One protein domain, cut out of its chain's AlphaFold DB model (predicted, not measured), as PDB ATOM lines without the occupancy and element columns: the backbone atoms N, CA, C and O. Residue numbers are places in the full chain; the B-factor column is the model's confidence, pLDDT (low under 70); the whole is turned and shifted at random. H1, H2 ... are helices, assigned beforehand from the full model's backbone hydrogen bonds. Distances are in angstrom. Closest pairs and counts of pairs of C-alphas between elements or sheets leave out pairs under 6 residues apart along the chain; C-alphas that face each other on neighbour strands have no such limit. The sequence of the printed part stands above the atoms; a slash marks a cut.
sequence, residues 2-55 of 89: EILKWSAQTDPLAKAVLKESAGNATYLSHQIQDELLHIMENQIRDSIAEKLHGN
ATOM      1  N   GLU A   2      45.729  30.077  26.170       68.06
ATOM      2  CA  GLU A   2      44.377  30.471  26.617       68.06
ATOM      3  C   GLU A   2      43.270  29.623  25.971       68.06
ATOM      4  O   GLU A   2      42.324  29.251  26.654       68.06
ATOM      5  N   ILE A   3      43.436  29.191  24.713       73.12
ATOM      6  CA  ILE A   3      42.427  28.389  23.994       73.12
ATOM      7  C   ILE A   3      42.195  27.026  24.656       73.12
ATOM      8  O   ILE A   3      41.052  26.659  24.908       73.12
ATOM      9  N   LEU A   4      43.256  26.283  24.995       72.88
ATOM     10  CA  LEU A   4      43.098  24.977  25.649       72.88
ATOM     11  C   LEU A   4      42.502  25.111  27.057       72.88
ATOM     12  O   LEU A   4      41.686  24.288  27.458       72.88
ATOM     13  N   LYS A   5      42.875  26.165  27.799       75.94
ATOM     14  CA  LYS A   5      42.278  26.458  29.112       75.94
ATOM     15  C   LYS A   5      40.803  26.814  28.989       75.94
ATOM     16  O   LYS A   5      40.025  26.427  29.851       75.94
ATOM     17  N   TRP A   6      40.426  27.554  27.948       77.12
ATOM     18  CA  TRP A   6      39.038  27.898  27.660       77.12
ATOM     19  C   TRP A   6      38.233  26.658  27.259       77.12
ATOM     20  O   TRP A   6      37.204  26.373  27.864       77.12
ATOM     21  N   SER A   7      38.759  25.849  26.338       77.50
ATOM     22  CA  SER A   7      38.139  24.593  25.904       77.50
ATOM     23  C   SER A   7      37.984  23.592  27.056       77.50
ATOM     24  O   SER A   7      36.932  22.981  27.194       77.50
ATOM     25  N   ALA A   8      38.953  23.488  27.970       81.75
ATOM     26  CA  ALA A   8      38.853  22.615  29.143       81.75
ATOM     27  C   ALA A   8      37.803  23.039  30.188       81.75
ATOM     28  O   ALA A   8      37.524  22.268  31.111       81.75
ATOM     29  N   GLN A   9      37.224  24.244  30.081       82.19
ATOM     30  CA  GLN A   9      36.081  24.635  30.916       82.19
ATOM     31  C   GLN A   9      34.793  23.937  30.472       82.19
ATOM     32  O   GLN A   9      33.914  23.708  31.299       82.19
ATOM     33  N   THR A  10      34.693  23.588  29.189       78.88
ATOM     34  CA  THR A  10      33.494  23.010  28.568       78.88
ATOM     35  C   THR A  10      33.677  21.548  28.167       78.88
ATOM     36  O   THR A  10      32.743  20.768  28.329       78.88
ATOM     37  N   ASP A  11      34.864  21.152  27.702       84.38
ATOM     38  CA  ASP A  11      35.143  19.808  27.192       84.38
ATOM     39  C   ASP A  11      35.957  18.951  28.196       84.38
ATOM     40  O   ASP A  11      37.115  19.268  28.511       84.38
ATOM     41  N   PRO A  12      35.392  17.825  28.690       82.94
ATOM     42  CA  PRO A  12      36.101  16.860  29.529       82.94
ATOM     43  C   PRO A  12      37.370  16.288  28.882       82.94
ATOM     44  O   PRO A  12      38.335  16.005  29.595       82.94
ATOM     45  N   LEU A  13      37.387  16.134  27.553       80.81
ATOM     46  CA  LEU A  13      38.531  15.615  26.809       80.81
ATOM     47  C   LEU A  13      39.696  16.609  26.861       80.81
ATOM     48  O   LEU A  13      40.810  16.240  27.224       80.81
ATOM     49  N   ALA A  14      39.424  17.890  26.603       78.19
ATOM     50  CA  ALA A  14      40.418  18.956  26.710       78.19
ATOM     51  C   ALA A  14      40.998  19.061  28.130       78.19
ATOM     52  O   ALA A  14      42.197  19.290  28.307       78.19
ATOM     53  N   LYS A  15      40.171  18.823  29.157       80.75
ATOM     54  CA  LYS A  15      40.602  18.793  30.560       80.75
ATOM     55  C   LYS A  15      41.504  17.599  30.883       80.75
ATOM     56  O   LYS A  15      42.474  17.763  31.625       80.75
ATOM     57  N   ALA A  16      41.203  16.419  30.339       81.50
ATOM     58  CA  ALA A  16      42.057  15.241  30.467       81.50
ATOM     59  C   ALA A  16      43.407  15.469  29.771       81.50
ATOM     60  O   ALA A  16      44.451  15.291  30.394       81.50
ATOM     61  N   VAL A  17      43.384  15.993  28.542       78.38
ATOM     62  CA  VAL A  17      44.584  16.320  27.757       78.38
ATOM     63  C   VAL A  17      45.469  17.335  28.480       78.38
ATOM     64  O   VAL A  17      46.671  17.129  28.541       78.38
ATOM     65  N   LEU A  18      44.908  18.386  29.087       77.62
ATOM     66  CA  LEU A  18      45.671  19.361  29.885       77.62
ATOM     67  C   LEU A  18      46.319  18.761  31.138       77.62
ATOM     68  O   LEU A  18      47.357  19.242  31.589       77.62
ATOM     69  N   LYS A  19      45.685  17.748  31.734       78.06
ATOM     70  CA  LYS A  19      46.160  17.108  32.964       78.06
ATOM     71  C   LYS A  19      47.204  16.025  32.684       78.06
ATOM     72  O   LYS A  19      48.110  15.846  33.492       78.06
ATOM     73  N   GLU A  20      47.066  15.311  31.570       77.00
ATOM     74  CA  GLU A  20      47.975  14.242  31.142       77.00
ATOM     75  C   GLU A  20      49.127  14.749  30.267       77.00
ATOM     76  O   GLU A  20      50.139  14.062  30.121       77.00
ATOM     77  N   SER A  21      49.018  15.959  29.706       71.69
ATOM     78  CA  SER A  21      50.075  16.546  28.888       71.69
ATOM     79  C   SER A  21      51.337  16.808  29.701       71.69
ATOM     80  O   SER A  21      51.314  17.523  30.706       71.69
ATOM     81  N   ALA A  22      52.463  16.278  29.228       68.88
ATOM     82  CA  ALA A  22      53.772  16.628  29.753       68.88
ATOM     83  C   ALA A  22      54.034  18.135  29.553       68.88
ATOM     84  O   ALA A  22      53.636  18.713  28.542       68.88
ATOM     85  N   GLY A  23      54.725  18.785  30.497       66.19
ATOM     86  CA  GLY A  23      54.967  20.240  30.466       66.19
ATOM     87  C   GLY A  23      55.740  20.752  29.237       66.19
ATOM     88  O   GLY A  23      55.826  21.956  29.023       66.19
ATOM     89  N   ASN A  24      56.284  19.846  28.424       67.75
ATOM     90  CA  ASN A  24      56.977  20.097  27.161       67.75
ATOM     91  C   ASN A  24      56.131  19.775  25.912       67.75
ATOM     92  O   ASN A  24      56.684  19.694  24.814       67.75
ATOM     93  N   ALA A  25      54.820  19.561  26.048       72.62
ATOM     94  CA  ALA A  25      53.944  19.286  24.916       72.62
ATOM     95  C   ALA A  25      53.993  20.431  23.887       72.62
ATOM     96  O   ALA A  25      53.602  21.565  24.158       72.62
ATOM     97  N   THR A  26      54.472  20.132  22.679       70.19
ATOM     98  CA  THR A  26      54.797  21.140  21.656       70.19
ATOM     99  C   THR A  26      53.562  21.889  21.146       70.19
ATOM    100  O   THR A  26      53.651  23.076  20.839       70.19
ATOM    101  N   TYR A  27      52.385  21.249  21.155       69.69
ATOM    102  CA  TYR A  27      51.105  21.883  20.807       69.69
ATOM    103  C   TYR A  27      50.606  22.888  21.859       69.69
ATOM    104  O   TYR A  27      49.663  23.637  21.609       69.69
ATOM    105  N   LEU A  28      51.226  22.934  23.045       72.62
ATOM    106  CA  LEU A  28      50.955  23.972  24.038       72.62
ATOM    107  C   LEU A  28      51.736  25.269  23.775       72.62
ATOM    108  O   LEU A  28      51.436  26.291  24.401       72.62
ATOM    109  N   SER A  29      52.714  25.238  22.864       82.56
ATOM    110  CA  SER A  29      53.486  26.419  22.479       82.56
ATOM    111  C   SER A  29      52.621  27.440  21.738       82.56
ATOM    112  O   SER A  29      51.639  27.090  21.085       82.56
ATOM    113  N   HIS A  30      52.995  28.717  21.847       80.75
ATOM    114  CA  HIS A  30      52.272  29.819  21.206       80.75
ATOM    115  C   HIS A  30      52.203  29.640  19.687       80.75
ATOM    116  O   HIS A  30      51.125  29.692  19.115       80.75
ATOM    117  N   GLN A  31      53.341  29.334  19.059       85.75
ATOM    118  CA  GLN A  31      53.429  29.174  17.611       85.75
ATOM    119  C   GLN A  31      52.496  28.072  17.091       85.75
ATOM    120  O   GLN A  31      51.735  28.303  16.159       85.75
ATOM    121  N   ILE A  32      52.512  26.890  17.715       85.06
ATOM    122  CA  ILE A  32      51.671  25.777  17.255       85.06
ATOM    123  C   ILE A  32      50.184  26.053  17.521       85.06
ATOM    124  O   ILE A  32      49.342  25.651  16.725       85.06
ATOM    125  N   GLN A  33      49.835  26.759  18.602       82.06
ATOM    126  CA  GLN A  33      48.444  27.166  18.845       82.06
ATOM    127  C   GLN A  33      47.932  28.142  17.787       82.06
ATOM    128  O   GLN A  33      46.792  27.993  17.351       82.06
ATOM    129  N   ASP A  34      48.761  29.091  17.354       87.75
ATOM    130  CA  ASP A  34      48.393  30.032  16.294       87.75
ATOM    131  C   ASP A  34      48.244  29.324  14.943       87.75
ATOM    132  O   ASP A  34      47.281  29.570  14.220       87.75
ATOM    133  N   GLU A  35      49.153  28.398  14.616       90.38
ATOM    134  CA  GLU A  35      49.061  27.589  13.394       90.38
ATOM    135  C   GLU A  35      47.782  26.739  13.377       90.38
ATOM    136  O   GLU A  35      47.067  26.709  12.375       90.38
ATOM    137  N   LEU A  36      47.447  26.089  14.497       86.88
ATOM    138  CA  LEU A  36      46.202  25.329  14.631       86.88
ATOM    139  C   LEU A  36      44.973  26.227  14.480       86.88
ATOM    140  O   LEU A  36      44.041  25.861  13.766       86.88
ATOM    141  N   LEU A  37      44.978  27.401  15.115       87.31
ATOM    142  CA  LEU A  37      43.888  28.363  14.996       87.31
ATOM    143  C   LEU A  37      43.702  28.798  13.541       87.31
ATOM    144  O   LEU A  37      42.575  28.826  13.059       87.31
ATOM    145  N   HIS A  38      44.797  29.061  12.828       92.06
ATOM    146  CA  HIS A  38      44.751  29.439  11.422       92.06
ATOM    147  C   HIS A  38      44.201  28.316  10.530       92.06
ATOM    148  O   HIS A  38      43.391  28.565   9.639       92.06
ATOM    149  N   ILE A  39      44.584  27.062  10.785       92.94
ATOM    150  CA  ILE A  39      44.028  25.906  10.067       92.94
ATOM    151  C   ILE A  39      42.522  25.787  10.321       92.94
ATOM    152  O   ILE A  39      41.759  25.606   9.373       92.94
ATOM    153  N   MET A  40      42.083  25.914  11.577       89.12
ATOM    154  CA  MET A  40      40.660  25.855  11.932       89.12
ATOM    155  C   MET A  40      39.874  27.009  11.303       89.12
ATOM    156  O   MET A  40      38.788  26.791  10.768       89.12
ATOM    157  N   GLU A  41      40.431  28.222  11.322       91.06
ATOM    158  CA  GLU A  41      39.857  29.399  10.667       91.06
ATOM    159  C   GLU A  41      39.643  29.142   9.172       91.06
ATOM    160  O   GLU A  41      38.543  29.361   8.661       91.06
ATOM    161  N   ASN A  42      40.670  28.637   8.483       94.44
ATOM    162  CA  ASN A  42      40.593  28.344   7.056       94.44
ATOM    163  C   ASN A  42      39.552  27.259   6.764       94.44
ATOM    164  O   ASN A  42      38.721  27.449   5.886       94.44
ATOM    165  N   GLN A  43      39.511  26.175   7.545       93.88
ATOM    166  CA  GLN A  43      38.515  25.112   7.365       93.88
ATOM    167  C   GLN A  43      37.073  25.614   7.515       93.88
ATOM    168  O   GLN A  43      36.201  25.245   6.729       93.88
ATOM    169  N   ILE A  44      36.811  26.459   8.516       89.62
ATOM    170  CA  ILE A  44      35.483  27.051   8.717       89.62
ATOM    171  C   ILE A  44      35.142  27.975   7.544       89.62
ATOM    172  O   ILE A  44      34.044  27.883   6.993       89.62
ATOM    173  N   ARG A  45      36.081  28.839   7.140       90.38
ATOM    174  CA  ARG A  45      35.890  29.779   6.028       90.38
ATOM    175  C   ARG A  45      35.619  29.048   4.713       90.38
ATOM    176  O   ARG A  45      34.668  29.412   4.026       90.38
ATOM    177  N   ASP A  46      36.390  28.011   4.406       93.50
ATOM    178  CA  ASP A  46      36.230  27.201   3.197       93.50
ATOM    179  C   ASP A  46      34.888  26.459   3.206       93.50
ATOM    180  O   ASP A  46      34.155  26.511   2.221       93.50
ATOM    181  N   SER A  47      34.487  25.871   4.340       89.31
ATOM    182  CA  SER A  47      33.184  25.199   4.455       89.31
ATOM    183  C   SER A  47      32.008  26.157   4.249       89.31
ATOM    184  O   SER A  47      31.010  25.793   3.622       89.31
ATOM    185  N   ILE A  48      32.099  27.384   4.769       87.00
ATOM    186  CA  ILE A  48      31.084  28.414   4.528       87.00
ATOM    187  C   ILE A  48      31.104  28.822   3.051       87.00
ATOM    188  O   ILE A  48      30.051  28.848   2.420       87.00
ATOM    189  N   ALA A  49      32.278  29.092   2.476       89.00
ATOM    190  CA  ALA A  49      32.413  29.502   1.081       89.00
ATOM    191  C   ALA A  49      31.851  28.456   0.105       89.00
ATOM    192  O   ALA A  49      31.125  28.822  -0.819       89.00
ATOM    193  N   GLU A  50      32.114  27.168   0.337       89.50
ATOM    194  CA  GLU A  50      31.543  26.068  -0.447       89.50
ATOM    195  C   GLU A  50      30.013  26.043  -0.376       89.50
ATOM    196  O   GLU A  50      29.355  25.865  -1.398       89.50
ATOM    197  N   LYS A  51      29.424  26.281   0.803       83.00
ATOM    198  CA  LYS A  51      27.960  26.323   0.973       83.00
ATOM    199  C   LYS A  51      27.316  27.536   0.314       83.00
ATOM    200  O   LYS A  51      26.181  27.445  -0.148       83.00
ATOM    201  N   LEU A  52      28.010  28.671   0.289       85.94
ATOM    202  CA  LEU A  52      27.539  29.880  -0.389       85.94
ATOM    203  C   LEU A  52      27.672  29.766  -1.914       85.94
ATOM    204  O   LEU A  52      26.933  30.422  -2.648       85.94
ATOM    205  N   HIS A  53      28.614  28.957  -2.407       85.88
ATOM    206  CA  HIS A  53      28.923  28.874  -3.828       85.88
ATOM    207  C   HIS A  53      27.723  28.374  -4.644       85.88
ATOM    208  O   HIS A  53      27.253  27.256  -4.472       85.88
ATOM    209  N   GLY A  54      27.241  29.210  -5.568       81.88
ATOM    210  CA  GLY A  54      26.116  28.875  -6.448       81.88
ATOM    211  C   GLY A  54      24.732  28.952  -5.796       81.88
ATOM    212  O   GLY A  54      23.741  28.770  -6.500       81.88
ATOM    213  N   ASN A  55      24.648  29.277  -4.502       83.75
ATOM    214  CA  ASN A  55      23.396  29.359  -3.753       83.75
ATOM    215  C   ASN A  55      22.983  30.811  -3.494       83.75
ATOM    216  O   ASN A  55      23.811  31.715  -3.388       83.75
TER     217      ASN A  55
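This is residues 2 to 55 of the 89 residues of the protein "Hypothetical protein" of Rotaria sp. Silwood1 (UniProt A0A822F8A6). Two short helices, H1 and H2, fold back on each other at a steep angle into a small head, and one long helix, H3, makes an arm; residues 38 to 55, of which 38 to 52 belong to H3, stick out free. The printed part has 54 residues with three named helices, H1, H2, H3 along the chain, and no named strand: all helix. It is only just loose, close to extended, with a radius of gyration of the C-alphas of 14.8 A and spans of 47 by 24 by 14 A.

Start at H1, residues 3 to 10, which touches H2, residues 12 to 20; their closest C-alphas, Ala 8 and Lys 15, are 4.4 A apart. They run opposite ways at a steep tilt of 53 degrees. H3, residues 30 to 52, is apart from H2, and from H1 only just, at 8.0 A. Every O i to N i+4 pair is within hydrogen-bond range in H2 and H3, and 2 of 4 in H1.

Find C-alpha 3 at (42.427, 28.389, 23.994), where H1 begins. H3 runs 32.8 A from C-alpha 30 at (52.272, 29.819, 21.206) to C-alpha 52 at (27.539, 29.880, -0.389).

The C-alphas of Gly 23 and Gly 54, the two farthest apart, are 47.6 A apart. The printed part has no cut; the link H1 to H2 is tight, H2 to H3 short. Look for pLDDT under 70 at residues 2, 22 to 24 and 27.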